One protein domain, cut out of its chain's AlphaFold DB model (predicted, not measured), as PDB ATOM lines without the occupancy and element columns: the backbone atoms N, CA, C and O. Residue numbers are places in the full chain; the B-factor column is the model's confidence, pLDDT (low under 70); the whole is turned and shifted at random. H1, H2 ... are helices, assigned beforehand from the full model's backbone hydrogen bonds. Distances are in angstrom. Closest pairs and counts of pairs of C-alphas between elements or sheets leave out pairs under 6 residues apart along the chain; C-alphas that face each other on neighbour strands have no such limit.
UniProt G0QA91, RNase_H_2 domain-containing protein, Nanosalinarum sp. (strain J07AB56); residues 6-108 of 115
ATOM      1  N   LYS A   6       8.528 -37.820 -11.770       95.88
ATOM      2  CA  LYS A   6       8.056 -37.770 -13.169       95.88
ATOM      3  C   LYS A   6       8.599 -38.918 -14.015       95.88
ATOM      4  O   LYS A   6       8.006 -39.276 -15.023       95.88
ATOM      5  N   ARG A   7       9.759 -39.456 -13.639       95.56
ATOM      6  CA  ARG A   7      10.454 -40.507 -14.392       95.56
ATOM      7  C   ARG A   7      10.325 -41.885 -13.759       95.56
ATOM      8  O   ARG A   7      10.685 -42.859 -14.413       95.56
ATOM      9  N   PHE A   8       9.906 -41.954 -12.499       95.31
ATOM     10  CA  PHE A   8       9.904 -43.185 -11.720       95.31
ATOM     11  C   PHE A   8       8.552 -43.426 -11.053       95.31
ATOM     12  O   PHE A   8       7.822 -44.302 -11.502       95.31
ATOM     13  N   ASP A   9       8.204 -42.636 -10.034       95.62
ATOM     14  CA  ASP A   9       7.006 -42.862  -9.219       95.62
ATOM     15  C   ASP A   9       5.710 -42.804 -10.040       95.62
ATOM     16  O   ASP A   9       4.915 -43.734  -9.976       95.62
ATOM     17  N   VAL A  10       5.510 -41.752 -10.842       96.50
ATOM     18  CA  VAL A  10       4.268 -41.549 -11.608       96.50
ATOM     19  C   VAL A  10       4.052 -42.669 -12.635       96.50
ATOM     20  O   VAL A  10       3.054 -43.372 -12.493       96.50
ATOM     21  N   PRO A  11       4.988 -42.957 -13.568       96.62
ATOM     22  CA  PRO A  11       4.797 -44.053 -14.521       96.62
ATOM     23  C   PRO A  11       4.575 -45.410 -13.842       96.62
ATOM     24  O   PRO A  11       3.800 -46.230 -14.327       96.62
ATOM     25  N   PHE A  12       5.253 -45.655 -12.715       96.75
ATOM     26  CA  PHE A  12       5.091 -46.897 -11.967       96.75
ATOM     27  C   PHE A  12       3.693 -47.016 -11.356       96.75
ATOM     28  O   PHE A  12       3.082 -48.079 -11.450       96.75
ATOM     29  N   LEU A  13       3.189 -45.954 -10.721       96.25
ATOM     30  CA  LEU A  13       1.873 -45.953 -10.089       96.25
ATOM     31  C   LEU A  13       0.751 -46.069 -11.123       96.25
ATOM     32  O   LEU A  13      -0.121 -46.919 -10.953       96.25
ATOM     33  N   GLU A  14       0.811 -45.288 -12.201       97.06
ATOM     34  CA  GLU A  14      -0.183 -45.331 -13.279       97.06
ATOM     35  C   GLU A  14      -0.258 -46.732 -13.897       97.06
ATOM     36  O   GLU A  14      -1.325 -47.339 -13.947       97.06
ATOM     37  N   GLN A  15       0.894 -47.323 -14.241       97.31
ATOM     38  CA  GLN A  15       0.947 -48.677 -14.796       97.31
ATOM     39  C   GLN A  15       0.481 -49.744 -13.795       97.31
ATOM     40  O   GLN A  15      -0.198 -50.703 -14.166       97.31
ATOM     41  N   ARG A  16       0.905 -49.652 -12.528       97.88
ATOM     42  CA  ARG A  16       0.661 -50.711 -11.539       97.88
ATOM     43  C   ARG A  16      -0.782 -50.734 -11.050       97.88
ATOM     44  O   ARG A  16      -1.249 -51.805 -10.645       97.88
ATOM     45  N   PHE A  17      -1.430 -49.577 -11.022       97.06
ATOM     46  CA  PHE A  17      -2.756 -49.404 -10.444       97.06
ATOM     47  C   PHE A  17      -3.825 -48.997 -11.459       97.06
ATOM     48  O   PHE A  17      -4.965 -48.838 -11.039       97.06
ATOM     49  N   ASP A  18      -3.479 -48.889 -12.746       96.69
ATOM     50  CA  ASP A  18      -4.396 -48.505 -13.828       96.69
ATOM     51  C   ASP A  18      -5.141 -47.204 -13.488       96.69
ATOM     52  O   ASP A  18      -6.367 -47.142 -13.419       96.69
ATOM     53  N   MET A  19      -4.356 -46.179 -13.151       96.00
ATOM     54  CA  MET A  19      -4.846 -44.859 -12.755       96.00
ATOM     55  C   MET A  19      -4.113 -43.763 -13.521       96.00
ATOM     56  O   MET A  19      -2.981 -43.975 -13.941       96.00
ATOM     57  N   ASP A  20      -4.726 -42.585 -13.608       95.44
ATOM     58  CA  ASP A  20      -4.104 -41.381 -14.160       95.44
ATOM     59  C   ASP A  20      -3.733 -40.415 -13.027       95.44
ATOM     60  O   ASP A  20      -4.551 -40.129 -12.147       95.44
ATOM     61  N   ILE A  21      -2.505 -39.889 -13.040       93.88
ATOM     62  CA  ILE A  21      -2.051 -38.871 -12.082       93.88
ATOM     63  C   ILE A  21      -1.935 -37.526 -12.809       93.88
ATOM     64  O   ILE A  21      -0.884 -37.149 -13.325       93.88
ATOM     65  N   ASP A  22      -3.022 -36.757 -12.798       91.56
ATOM     66  CA  ASP A  22      -3.143 -35.452 -13.471       91.56
ATOM     67  C   ASP A  22      -2.948 -34.238 -12.537       91.56
ATOM     68  O   ASP A  22      -2.976 -33.077 -12.957       91.56
ATOM     69  N   THR A  23      -2.729 -34.497 -11.248       92.56
ATOM     70  CA  THR A  23      -2.607 -33.461 -10.219       92.56
ATOM     71  C   THR A  23      -1.369 -32.581 -10.458       92.56
ATOM     72  O   THR A  23      -0.307 -33.103 -10.809       92.56
ATOM     73  N   PRO A  24      -1.429 -31.255 -10.196       94.12
ATOM     74  CA  PRO A  24      -0.259 -30.384 -10.277       94.12
ATOM     75  C   PRO A  24       0.955 -30.946  -9.528       94.12
ATOM     76  O   PRO A  24       0.937 -31.162  -8.313       94.12
ATOM     77  N   HIS A  25       2.037 -31.175 -10.273       94.06
ATOM     78  CA  HIS A  25       3.159 -31.975  -9.798       94.06
ATOM     79  C   HIS A  25       4.499 -31.245  -9.894       94.06
ATOM     80  O   HIS A  25       5.072 -31.050 -10.974       94.06
ATOM     81  N   LEU A  26       5.034 -30.889  -8.723       95.50
ATOM     82  CA  LEU A  26       6.406 -30.419  -8.566       95.50
ATOM     83  C   LEU A  26       7.350 -31.601  -8.304       95.50
ATOM     84  O   LEU A  26       7.306 -32.221  -7.238       95.50
ATOM     85  N   ASP A  27       8.226 -31.867  -9.271       97.44
ATOM     86  CA  ASP A  27       9.352 -32.790  -9.129       97.44
ATOM     87  C   ASP A  27      10.623 -32.001  -8.795       97.44
ATOM     88  O   ASP A  27      11.164 -31.288  -9.645       97.44
ATOM     89  N   LEU A  28      11.086 -32.135  -7.551       98.00
ATOM     90  CA  LEU A  28      12.186 -31.367  -6.968       98.00
ATOM     91  C   LEU A  28      13.542 -31.662  -7.609       98.00
ATOM     92  O   LEU A  28      14.442 -30.830  -7.513       98.00
ATOM     93  N   MET A  29      13.688 -32.772  -8.340       97.81
ATOM     94  CA  MET A  29      14.932 -33.068  -9.051       97.81
ATOM     95  C   MET A  29      15.325 -31.930 -10.014       97.81
ATOM     96  O   MET A  29      16.509 -31.620 -10.147       97.81
ATOM     97  N   TYR A  30      14.360 -31.293 -10.687       96.94
ATOM     98  CA  TYR A  30      14.646 -30.247 -11.676       96.94
ATOM     99  C   TYR A  30      14.986 -28.883 -11.042       96.94
ATOM    100  O   TYR A  30      16.017 -28.315 -11.415       96.94
ATOM    101  N   PRO A  31      14.214 -28.362 -10.065       96.31
ATOM    102  CA  PRO A  31      14.616 -27.201  -9.276       96.31
ATOM    103  C   PRO A  31      15.985 -27.361  -8.606       96.31
ATOM    104  O   PRO A  31      16.815 -26.461  -8.742       96.31
ATOM    105  N   CYS A  32      16.271 -28.514  -7.982       97.62
ATOM    106  CA  CYS A  32      17.582 -28.791  -7.382       97.62
ATOM    107  C   CYS A  32      18.713 -28.667  -8.410       97.62
ATOM    108  O   CYS A  32      19.671 -27.927  -8.186       97.62
ATOM    109  N   ARG A  33      18.567 -29.284  -9.589       96.62
ATOM    110  CA  ARG A  33      19.562 -29.174 -10.670       96.62
ATOM    111  C   ARG A  33      19.808 -27.733 -11.118       96.62
ATOM    112  O   ARG A  33      20.938 -27.396 -11.440       96.62
ATOM    113  N   SER A  34      18.790 -26.870 -11.117       95.38
ATOM    114  CA  SER A  34      18.948 -25.447 -11.483       95.38
ATOM    115  C   SER A  34      19.740 -24.613 -10.457       95.38
ATOM    116  O   SER A  34      20.157 -23.479 -10.734       95.38
ATOM    117  N   LEU A  35      19.933 -25.180  -9.266       95.62
ATOM    118  CA  LEU A  35      20.745 -24.668  -8.169       95.62
ATOM    119  C   LEU A  35      22.038 -25.478  -7.982       95.62
ATOM    120  O   LEU A  35      22.655 -25.378  -6.928       95.62
ATOM    121  N   ASP A  36      22.424 -26.283  -8.978       96.12
ATOM    122  CA  ASP A  36      23.628 -27.125  -8.977       96.12
ATOM    123  C   ASP A  36      23.636 -28.235  -7.903       96.12
ATOM    124  O   ASP A  36      24.638 -28.918  -7.693       96.12
ATOM    125  N   LEU A  37      22.478 -28.495  -7.286       97.31
ATOM    126  CA  LEU A  37      22.255 -29.583  -6.338       97.31
ATOM    127  C   LEU A  37      21.955 -30.864  -7.124       97.31
ATOM    128  O   LEU A  37      20.870 -31.038  -7.693       97.31
ATOM    129  N   THR A  38      22.943 -31.758  -7.200       96.56
ATOM    130  CA  THR A  38      22.905 -32.942  -8.075       96.56
ATOM    131  C   THR A  38      23.186 -34.248  -7.335       96.56
ATOM    132  O   THR A  38      24.059 -34.341  -6.474       96.56
ATOM    133  N   GLY A  39      22.480 -35.308  -7.730       95.31
ATOM    134  CA  GLY A  39      22.599 -36.646  -7.151       95.31
ATOM    135  C   GLY A  39      21.252 -37.188  -6.679       95.31
ATOM    136  O   GLY A  39      20.203 -36.702  -7.099       95.31
ATOM    137  N   GLY A  40      21.290 -38.223  -5.839       94.12
ATOM    138  CA  GLY A  40      20.092 -38.785  -5.211       94.12
ATOM    139  C   GLY A  40      19.608 -37.956  -4.020       94.12
ATOM    140  O   GLY A  40      20.373 -37.169  -3.464       94.12
ATOM    141  N   LEU A  41      18.360 -38.187  -3.602       95.06
ATOM    142  CA  LEU A  41      17.678 -37.455  -2.528       95.06
ATOM    143  C   LEU A  41      18.538 -37.307  -1.263       95.06
ATOM    144  O   LEU A  41      18.775 -36.195  -0.811       95.06
ATOM    145  N   LYS A  42      19.107 -38.412  -0.772       92.38
ATOM    146  CA  LYS A  42      20.000 -38.421   0.397       92.38
ATOM    147  C   LYS A  42      21.193 -37.478   0.298       92.38
ATOM    148  O   LYS A  42      21.591 -36.858   1.279       92.38
ATOM    149  N   LYS A  43      21.810 -37.406  -0.885       93.88
ATOM    150  CA  LYS A  43      22.946 -36.511  -1.111       93.88
ATOM    151  C   LYS A  43      22.478 -35.060  -1.018       93.88
ATOM    152  O   LYS A  43      23.146 -34.263  -0.372       93.88
ATOM    153  N   ILE A  44      21.324 -34.755  -1.612       96.44
ATOM    154  CA  ILE A  44      20.728 -33.420  -1.548       96.44
ATOM    155  C   ILE A  44      20.394 -33.047  -0.105       96.44
ATOM    156  O   ILE A  44      20.819 -31.997   0.346       96.44
ATOM    157  N   GLU A  45      19.722 -33.910   0.650       95.50
ATOM    158  CA  GLU A  45      19.429 -33.659   2.069       95.50
ATOM    159  C   GLU A  45      20.687 -33.328   2.866       95.50
ATOM    160  O   GLU A  45      20.713 -32.330   3.581       95.50
ATOM    161  N   LYS A  46      21.764 -34.100   2.679       93.75
ATOM    162  CA  LYS A  46      23.047 -33.836   3.335       93.75
ATOM    163  C   LYS A  46      23.639 -32.480   2.937       93.75
ATOM    164  O   LYS A  46      24.153 -31.777   3.800       93.75
ATOM    165  N   GLU A  47      23.581 -32.112   1.658       95.69
ATOM    166  CA  GLU A  47      24.042 -30.801   1.169       95.69
ATOM    167  C   GLU A  47      23.200 -29.634   1.707       95.69
ATOM    168  O   GLU A  47      23.709 -28.522   1.847       95.69
ATOM    169  N   LEU A  48      21.927 -29.884   2.021       95.75
ATOM    170  CA  LEU A  48      21.002 -28.904   2.595       95.75
ATOM    171  C   LEU A  48      20.966 -28.929   4.132       95.75
ATOM    172  O   LEU A  48      20.301 -28.098   4.739       95.75
ATOM    173  N   GLY A  49      21.688 -29.850   4.776       95.25
ATOM    174  CA  GLY A  49      21.689 -29.993   6.233       95.25
ATOM    175  C   GLY A  49      20.418 -30.626   6.814       95.25
ATOM    176  O   GLY A  49      20.214 -30.553   8.023       95.25
ATOM    177  N   VAL A  50      19.588 -31.268   5.987       94.12
ATOM    178  CA  VAL A  50      18.400 -32.016   6.419       94.12
ATOM    179  C   VAL A  50      18.849 -33.325   7.063       94.12
ATOM    180  O   VAL A  50      19.538 -34.143   6.443       94.12
ATOM    181  N   THR A  51      18.485 -33.531   8.327       87.69
ATOM    182  CA  THR A  51      18.915 -34.693   9.111       87.69
ATOM    183  C   THR A  51      17.885 -35.821   9.066       87.69
ATOM    184  O   THR A  51      16.689 -35.617   8.873       87.69
ATOM    185  N   ARG A  52      18.359 -37.060   9.231       90.69
ATOM    186  CA  ARG A  52      17.517 -38.252   9.386       90.69
ATOM    187  C   ARG A  52      17.879 -38.925  10.701       90.69
ATOM    188  O   ARG A  52      19.045 -39.243  10.913       90.69
ATOM    189  N   GLU A  53      16.904 -39.237  11.547       87.50
ATOM    190  CA  GLU A  53      17.139 -40.111  12.706       87.50
ATOM    191  C   GLU A  53      17.041 -41.585  12.287       87.50
ATOM    192  O   GLU A  53      16.137 -42.314  12.707       87.50
ATOM    193  N   LEU A  54      17.915 -42.026  11.383       81.19
ATOM    194  CA  LEU A  54      17.876 -43.362  10.787       81.19
ATOM    195  C   LEU A  54      19.290 -43.852  10.445       81.19
ATOM    196  O   LEU A  54      20.159 -43.050  10.112       81.19
ATOM    197  N   GLU A  55      19.494 -45.170  10.486       78.00
ATOM    198  CA  GLU A  55      20.670 -45.822   9.893       78.00
ATOM    199  C   GLU A  55      20.815 -45.432   8.407       78.00
ATOM    200  O   GLU A  55      19.830 -45.129   7.723       78.00
ATOM    201  N   ASP A  56      22.040 -45.441   7.876       79.62
ATOM    202  CA  ASP A  56      22.285 -45.095   6.473       79.62
ATOM    203  C   ASP A  56      21.798 -46.214   5.529       79.62
ATOM    204  O   ASP A  56      22.549 -47.096   5.124       79.62
ATOM    205  N   LEU A  57      20.501 -46.196   5.205       86.31
ATOM    206  CA  LEU A  57      19.828 -47.215   4.385       86.31
ATOM    207  C   LEU A  57      19.672 -46.768   2.932       86.31
ATOM    208  O   LEU A  57      18.963 -45.803   2.683       86.31
ATOM    209  N   ASP A  58      20.306 -47.409   1.956       86.81
ATOM    210  CA  ASP A  58      20.087 -47.074   0.541       86.81
ATOM    211  C   ASP A  58      18.879 -47.821  -0.070       86.81
ATOM    212  O   ASP A  58      18.232 -48.656   0.566       86.81
ATOM    213  N   GLY A  59      18.574 -47.541  -1.342       88.31
ATOM    214  CA  GLY A  59      17.474 -48.211  -2.045       88.31
ATOM    215  C   GLY A  59      17.661 -49.729  -2.191       88.31
ATOM    216  O   GLY A  59      16.681 -50.464  -2.303       88.31
ATOM    217  N   ARG A  60      18.901 -50.238  -2.156       92.94
ATOM    218  CA  ARG A  60      19.167 -51.685  -2.174       92.94
ATOM    219  C   ARG A  60      18.837 -52.304  -0.821       92.94
ATOM    220  O   ARG A  60      18.292 -53.409  -0.780       92.94
ATOM    221  N   GLU A  61      19.132 -51.597   0.260       94.06
ATOM    222  CA  GLU A  61      18.798 -52.024   1.612       94.06
ATOM    223  C   GLU A  61      17.282 -52.019   1.846       94.06
ATOM    224  O   GLU A  61      16.754 -52.973   2.410       94.06
ATOM    225  N   ALA A  62      16.549 -51.051   1.288       94.94
ATOM    226  CA  ALA A  62      15.082 -51.055   1.315       94.94
ATOM    227  C   ALA A  62      14.481 -52.345   0.713       94.94
ATOM    228  O   ALA A  62      13.571 -52.949   1.288       94.94
ATOM    229  N   ILE A  63      15.038 -52.836  -0.403       96.25
ATOM    230  CA  ILE A  63      14.621 -54.111  -1.017       96.25
ATOM    231  C   ILE A  63      14.925 -55.302  -0.093       96.25
ATOM    232  O   ILE A  63      14.150 -56.262  -0.042       96.25
ATOM    233  N   ARG A  64      16.051 -55.280   0.632       96.94
ATOM    234  CA  ARG A  64      16.396 -56.340   1.595       96.94
ATOM    235  C   ARG A  64      15.445 -56.352   2.783       96.94
ATOM    236  O   ARG A  64      14.958 -57.429   3.118       96.94
ATOM    237  N   LEU A  65      15.135 -55.184   3.343       97.69
ATOM    238  CA  LEU A  65      14.170 -55.037   4.433       97.69
ATOM    239  C   LEU A  65      12.794 -55.577   4.028       97.69
ATOM    240  O   LEU A  65      12.193 -56.348   4.771       97.69
ATOM    241  N   TRP A  66      12.337 -55.281   2.807       98.06
ATOM    242  CA  TRP A  66      11.092 -55.855   2.290       98.06
ATOM    243  C   TRP A  66      11.128 -57.391   2.254       98.06
ATOM    244  O   TRP A  66      10.211 -58.050   2.737       98.06
ATOM    245  N   LYS A  67      12.216 -57.988   1.747       98.31
ATOM    246  CA  LYS A  67      12.374 -59.454   1.707       98.31
ATOM    247  C   LYS A  67      12.457 -60.091   3.097       98.31
ATOM    248  O   LYS A  67      12.027 -61.230   3.257       98.31
ATOM    249  N   GLN A  68      13.045 -59.407   4.076       98.25
ATOM    250  CA  GLN A  68      13.086 -59.864   5.468       98.25
ATOM    251  C   GLN A  68      11.686 -59.840   6.084       98.25
ATOM    252  O   GLN A  68      11.254 -60.847   6.642       98.25
ATOM    253  N   TYR A  69      10.940 -58.755   5.875       98.50
ATOM    254  CA  TYR A  69       9.545 -58.666   6.295       98.50
ATOM    255  C   TYR A  69       8.683 -59.782   5.696       98.50
ATOM    256  O   TYR A  69       7.955 -60.455   6.422       98.50
ATOM    257  N   GLN A  70       8.832 -60.074   4.402       98.44
ATOM    258  CA  GLN A  70       8.119 -61.189   3.763       98.44
ATOM    259  C   GLN A  70       8.435 -62.565   4.383       98.44
ATOM    260  O   GLN A  70       7.677 -63.510   4.183       98.44
ATOM    261  N   ARG A  71       9.539 -62.694   5.132       98.25
ATOM    262  CA  ARG A  71       9.920 -63.904   5.880       98.25
ATOM    263  C   ARG A  71       9.493 -63.867   7.353       98.25
ATOM    264  O   ARG A  71       9.851 -64.775   8.095       98.25
ATOM    265  N   GLY A  72       8.732 -62.852   7.764       98.25
ATOM    266  CA  GLY A  72       8.186 -62.705   9.114       98.25
ATOM    267  C   GLY A  72       8.928 -61.714  10.014       98.25
ATOM    268  O   GLY A  72       8.578 -61.604  11.186       98.25
ATOM    269  N   ASP A  73       9.930 -60.986   9.510       98.31
ATOM    270  CA  ASP A  73      10.638 -59.976  10.304       98.31
ATOM    271  C   ASP A  73       9.854 -58.654  10.363       98.31
ATOM    272  O   ASP A  73       9.923 -57.809   9.467       98.31
ATOM    273  N   GLN A  74       9.097 -58.464  11.443       98.06
ATOM    274  CA  GLN A  74       8.306 -57.251  11.638       98.06
ATOM    275  C   GLN A  74       9.174 -55.998  11.864       98.06
ATOM    276  O   GLN A  74       8.793 -54.909  11.429       98.06
ATOM    277  N   GLN A  75      10.358 -56.134  12.471       97.19
ATOM    278  CA  GLN A  75      11.264 -55.001  12.693       97.19
ATOM    279  C   GLN A  75      11.826 -54.478  11.366       97.19
ATOM    280  O   GLN A  75      12.021 -53.272  11.198       97.19
ATOM    281  N   ALA A  76      12.032 -55.363  10.385       97.06
ATOM    282  CA  ALA A  76      12.426 -54.956   9.041       97.06
ATOM    283  C   ALA A  76      11.372 -54.053   8.377       97.06
ATOM    284  O   ALA A  76      11.727 -53.063   7.729       97.06
ATOM    285  N   LEU A  77      10.077 -54.336   8.581       97.81
ATOM    286  CA  LEU A  77       9.003 -53.469   8.092       97.81
ATOM    287  C   LEU A  77       9.009 -52.109   8.793       97.81
ATOM    288  O   LEU A  77       8.868 -51.088   8.124       97.81
ATOM    289  N   GLU A  78       9.208 -52.066  10.110       96.56
ATOM    290  CA  GLU A  78       9.292 -50.805  10.860       96.56
ATOM    291  C   GLU A  78      10.433 -49.917  10.343       96.56
ATOM    292  O   GLU A  78      10.228 -48.728  10.075       96.56
ATOM    293  N   LYS A  79      11.615 -50.503  10.111       95.81
ATOM    294  CA  LYS A  79      12.755 -49.804   9.499       95.81
ATOM    295  C   LYS A  79      12.430 -49.312   8.087       95.81
ATOM    296  O   LYS A  79      12.718 -48.159   7.768       95.81
ATOM    297  N   LEU A  80      11.795 -50.144   7.257       96.81
ATOM    298  CA  LEU A  80      11.409 -49.786   5.888       96.81
ATOM    299  C   LEU A  80      10.376 -48.650   5.852       96.81
ATOM    300  O   LEU A  80      10.487 -47.730   5.043       96.81
ATOM    301  N   VAL A  81       9.378 -48.680   6.736       96.56
ATOM    302  CA  VAL A  81       8.379 -47.611   6.857       96.56
ATOM    303  C   VAL A  81       9.041 -46.317   7.318       96.56
ATOM    304  O   VAL A  81       8.764 -45.260   6.753       96.56
ATOM    305  N   LYS A  82       9.946 -46.380   8.304       95.50
ATOM    306  CA  LYS A  82      10.694 -45.205   8.770       95.50
ATOM    307  C   LYS A  82      11.568 -44.615   7.658       95.50
ATOM    308  O   LYS A  82      11.571 -43.401   7.479       95.50
ATOM    309  N   TYR A  83      12.236 -45.463   6.876       95.00
ATOM    310  CA  TYR A  83      12.997 -45.063   5.689       95.00
ATOM    311  C   TYR A  83      12.130 -44.310   4.668       95.00
ATOM    312  O   TYR A  83      12.424 -43.157   4.351       95.00
ATOM    313  N   ASN A  84      11.023 -44.915   4.221       94.88
ATOM    314  CA  ASN A  84      10.127 -44.302   3.233       94.88
ATOM    315  C   ASN A  84       9.456 -43.027   3.764       94.88
ATOM    316  O   ASN A  84       9.203 -42.094   3.005       94.88
ATOM    317  N   ARG A  85       9.186 -42.961   5.075       95.12
ATOM    318  CA  ARG A  85       8.674 -41.746   5.714       95.12
ATOM    319  C   ARG A  85       9.651 -40.590   5.538       95.12
ATOM    320  O   ARG A  85       9.203 -39.529   5.123       95.12
ATOM    321  N   TYR A  86      10.942 -40.789   5.817       94.94
ATOM    322  CA  TYR A  86      11.958 -39.749   5.614       94.94
ATOM    323  C   TYR A  86      12.045 -39.304   4.152       94.94
ATOM    324  O   TYR A  86      12.039 -38.104   3.897       94.94
ATOM    325  N   ASP A  87      12.005 -40.243   3.199       94.19
ATOM    326  CA  ASP A  87      12.013 -39.926   1.760       94.19
ATOM    327  C   ASP A  87      10.810 -39.062   1.319       94.19
ATOM    328  O   ASP A  87      10.891 -38.385   0.294       94.19
ATOM    329  N   ALA A  88       9.715 -39.041   2.090       95.25
ATOM    330  CA  ALA A  88       8.532 -38.226   1.818       95.25
ATOM    331  C   ALA A  88       8.482 -36.918   2.627       95.25
ATOM    332  O   ALA A  88       8.247 -35.854   2.055       95.25
ATOM    333  N   VAL A  89       8.684 -36.970   3.951       95.50
ATOM    334  CA  VAL A  89       8.542 -35.783   4.820       95.50
ATOM    335  C   VAL A  89       9.632 -34.751   4.546       95.50
ATOM    336  O   VAL A  89       9.333 -33.558   4.483       95.50
ATOM    337  N   ASN A  90      10.855 -35.201   4.255       96.00
ATOM    338  CA  ASN A  90      11.985 -34.317   3.981       96.00
ATOM    339  C   ASN A  90      11.819 -33.543   2.668       96.00
ATOM    340  O   ASN A  90      12.428 -32.490   2.495       96.00
ATOM    341  N   LEU A  91      10.958 -33.999   1.746       97.44
ATOM    342  CA  LEU A  91      10.660 -33.243   0.525       97.44
ATOM    343  C   LEU A  91      10.095 -31.859   0.841       97.44
ATOM    344  O   LEU A  91      10.291 -30.939   0.051       97.44
ATOM    345  N   ARG A  92       9.413 -31.696   1.979       96.81
ATOM    346  CA  ARG A  92       8.930 -30.390   2.423       96.81
ATOM    347  C   ARG A  92      10.083 -29.446   2.746       96.81
ATOM    348  O   ARG A  92      10.147 -28.378   2.150       96.81
ATOM    349  N   GLU A  93      11.003 -29.866   3.609       96.12
ATOM    350  CA  GLU A  93      12.169 -29.061   4.000       96.12
ATOM    351  C   GLU A  93      13.039 -28.712   2.787       96.12
ATOM    352  O   GLU A  93      13.435 -27.563   2.601       96.12
ATOM    353  N   ILE A  94      13.254 -29.682   1.892       97.19
ATOM    354  CA  ILE A  94      13.965 -29.444   0.631       97.19
ATOM    355  C   ILE A  94      13.225 -28.403  -0.208       97.19
ATOM    356  O   ILE A  94      13.852 -27.509  -0.764       97.19
ATOM    357  N   THR A  95      11.900 -28.494  -0.325       97.06
ATOM    358  CA  THR A  95      11.122 -27.526  -1.112       97.06
ATOM    359  C   THR A  95      11.264 -26.113  -0.559       97.06
ATOM    360  O   THR A  95      11.447 -25.187  -1.348       97.06
ATOM    361  N   GLU A  96      11.201 -25.953   0.763       96.62
ATOM    362  CA  GLU A  96      11.338 -24.663   1.444       96.62
ATOM    363  C   GLU A  96      12.732 -24.048   1.188       96.62
ATOM    364  O   GLU A  96      12.816 -22.911   0.721       96.62
ATOM    365  N   ASP A  97      13.827 -24.807   1.342       96.69
ATOM    366  CA  ASP A  97      15.181 -24.295   1.047       96.69
ATOM    367  C   ASP A  97      15.351 -23.950  -0.449       96.69
ATOM    368  O   ASP A  97      15.831 -22.876  -0.829       96.69
ATOM    369  N   ILE A  98      14.897 -24.834  -1.341       95.81
ATOM    370  CA  ILE A  98      14.986 -24.617  -2.790       95.81
ATOM    371  C   ILE A  98      14.203 -23.376  -3.220       95.81
ATOM    372  O   ILE A  98      14.701 -22.599  -4.040       95.81
ATOM    373  N   HIS A  99      13.005 -23.178  -2.671       95.62
ATOM    374  CA  HIS A  99      12.202 -21.982  -2.896       95.62
ATOM    375  C   HIS A  99      12.990 -20.723  -2.517       95.62
ATOM    376  O   HIS A  99      13.177 -19.838  -3.353       95.62
ATOM    377  N   ASP A 100      13.546 -20.688  -1.310       94.88
ATOM    378  CA  ASP A 100      14.288 -19.541  -0.795       94.88
ATOM    379  C   ASP A 100      15.562 -19.241  -1.597       94.88
ATOM    380  O   ASP A 100      15.913 -18.081  -1.847       94.88
ATOM    381  N   ARG A 101      16.280 -20.278  -2.044       94.81
ATOM    382  CA  ARG A 101      17.448 -20.118  -2.925       94.81
ATOM    383  C   ARG A 101      17.054 -19.572  -4.292       94.81
ATOM    384  O   ARG A 101      17.764 -18.712  -4.820       94.81
ATOM    385  N   LEU A 102      15.959 -20.058  -4.874       93.38
ATOM    386  CA  LEU A 102      15.461 -19.575  -6.162       93.38
ATOM    387  C   LEU A 102      14.980 -18.127  -6.074       93.38
ATOM    388  O   LEU A 102      15.324 -17.340  -6.958       93.38
ATOM    389  N   ASP A 103      14.269 -17.767  -5.006       92.69
ATOM    390  CA  ASP A 103      13.832 -16.395  -4.740       92.69
ATOM    391  C   ASP A 103      15.029 -15.433  -4.692       92.69
ATOM    392  O   ASP A 103      15.114 -14.466  -5.458       92.69
ATOM    393  N   ARG A 104      16.060 -15.776  -3.909       90.31
ATOM    394  CA  ARG A 104      17.305 -14.995  -3.847       90.31
ATOM    395  C   ARG A 104      18.033 -14.917  -5.193       90.31
ATOM    396  O   ARG A 104      18.541 -13.854  -5.548       90.31
ATOM    397  N   LYS A 105      18.114 -16.026  -5.940       85.81
ATOM    398  CA  LYS A 105      18.864 -16.106  -7.209       85.81
ATOM    399  C   LYS A 105      18.183 -15.336  -8.342       85.81
ATOM    400  O   LYS A 105      18.892 -14.769  -9.174       85.81
ATOM    401  N   ARG A 106      16.846 -15.348  -8.405       80.19
ATOM    402  CA  ARG A 106      16.073 -14.818  -9.543       80.19
ATOM    403  C   ARG A 106      15.350 -13.509  -9.255       80.19
ATOM    404  O   ARG A 106      15.383 -12.636 -10.109       80.19
ATOM    405  N   TYR A 107      14.743 -13.348  -8.083       62.12
ATOM    406  CA  TYR A 107      13.907 -12.178  -7.800       62.12
ATOM    407  C   TYR A 107      14.702 -11.025  -7.181       62.12
ATOM    408  O   TYR A 107      14.620  -9.895  -7.659       62.12
ATOM    409  N   ARG A 108      15.573 -11.279  -6.192       59.38
ATOM    410  CA  ARG A 108      16.338 -10.188  -5.544       59.38
ATOM    411  C   ARG A 108      17.416  -9.542  -6.415       59.38
ATOM    412  O   ARG A 108      17.780  -8.398  -6.164       59.38
TER     413      ARG A 108
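What this domain is: This is residues 6 to 108 of the 115 residues of the protein "RNase_H_2 domain-containing protein" of Nanosalinarum sp. (strain J07AB56) (UniProt G0QA91). One long helix, H5, makes the longest axis; H4 folds back along its first part as a hairpin, H3 packs on its residues 87 to 97, and H1 sits off to one side, touching no helix. The printed part has 103 residues with five named helices, H1 to H5 in chain order, and no named strand: all helix. It is loose, radius of gyration of the C-alphas 16.2 A, and flat, 55 by 35 by 18 A.

Where its parts are: H1 is residues 9 to 17, from C-alpha 9 at (7.006, -42.862, -9.219); H2 is residues 29 to 34; H3 is residues 41 to 48; H4 is residues 59 to 69, 15.5 A from first to last C-alpha; H5 is residues 74 to 106, 48.1 A from first to last C-alpha, and ends with C-alpha 106 at (16.073, -14.818, -9.543).

How they stand to each other: H5 has a kink of 26 degrees near residue 94. H3 touches it at a steep tilt of 48 degrees, closest C-alphas Glu 45 and Ile 94, 7.0 A. H4 touches residues 75 to 83 of H5 alone, opposite ways at a shallow tilt of 27 degrees, closest C-alphas Leu 65 and Ala 76, 4.9 A. H2 is close to H5 but not clearly touching, closest C-alphas Cys 32 and Ile 98, 6.7 A. Every O i to N i+4 pair is within hydrogen-bond range in H1 to H4, and 26 of 29 in H5.

The domain as a whole: The printed part has no cut. The link from H1 to H2 is long. Residues 107 to 108 have pLDDT under 70.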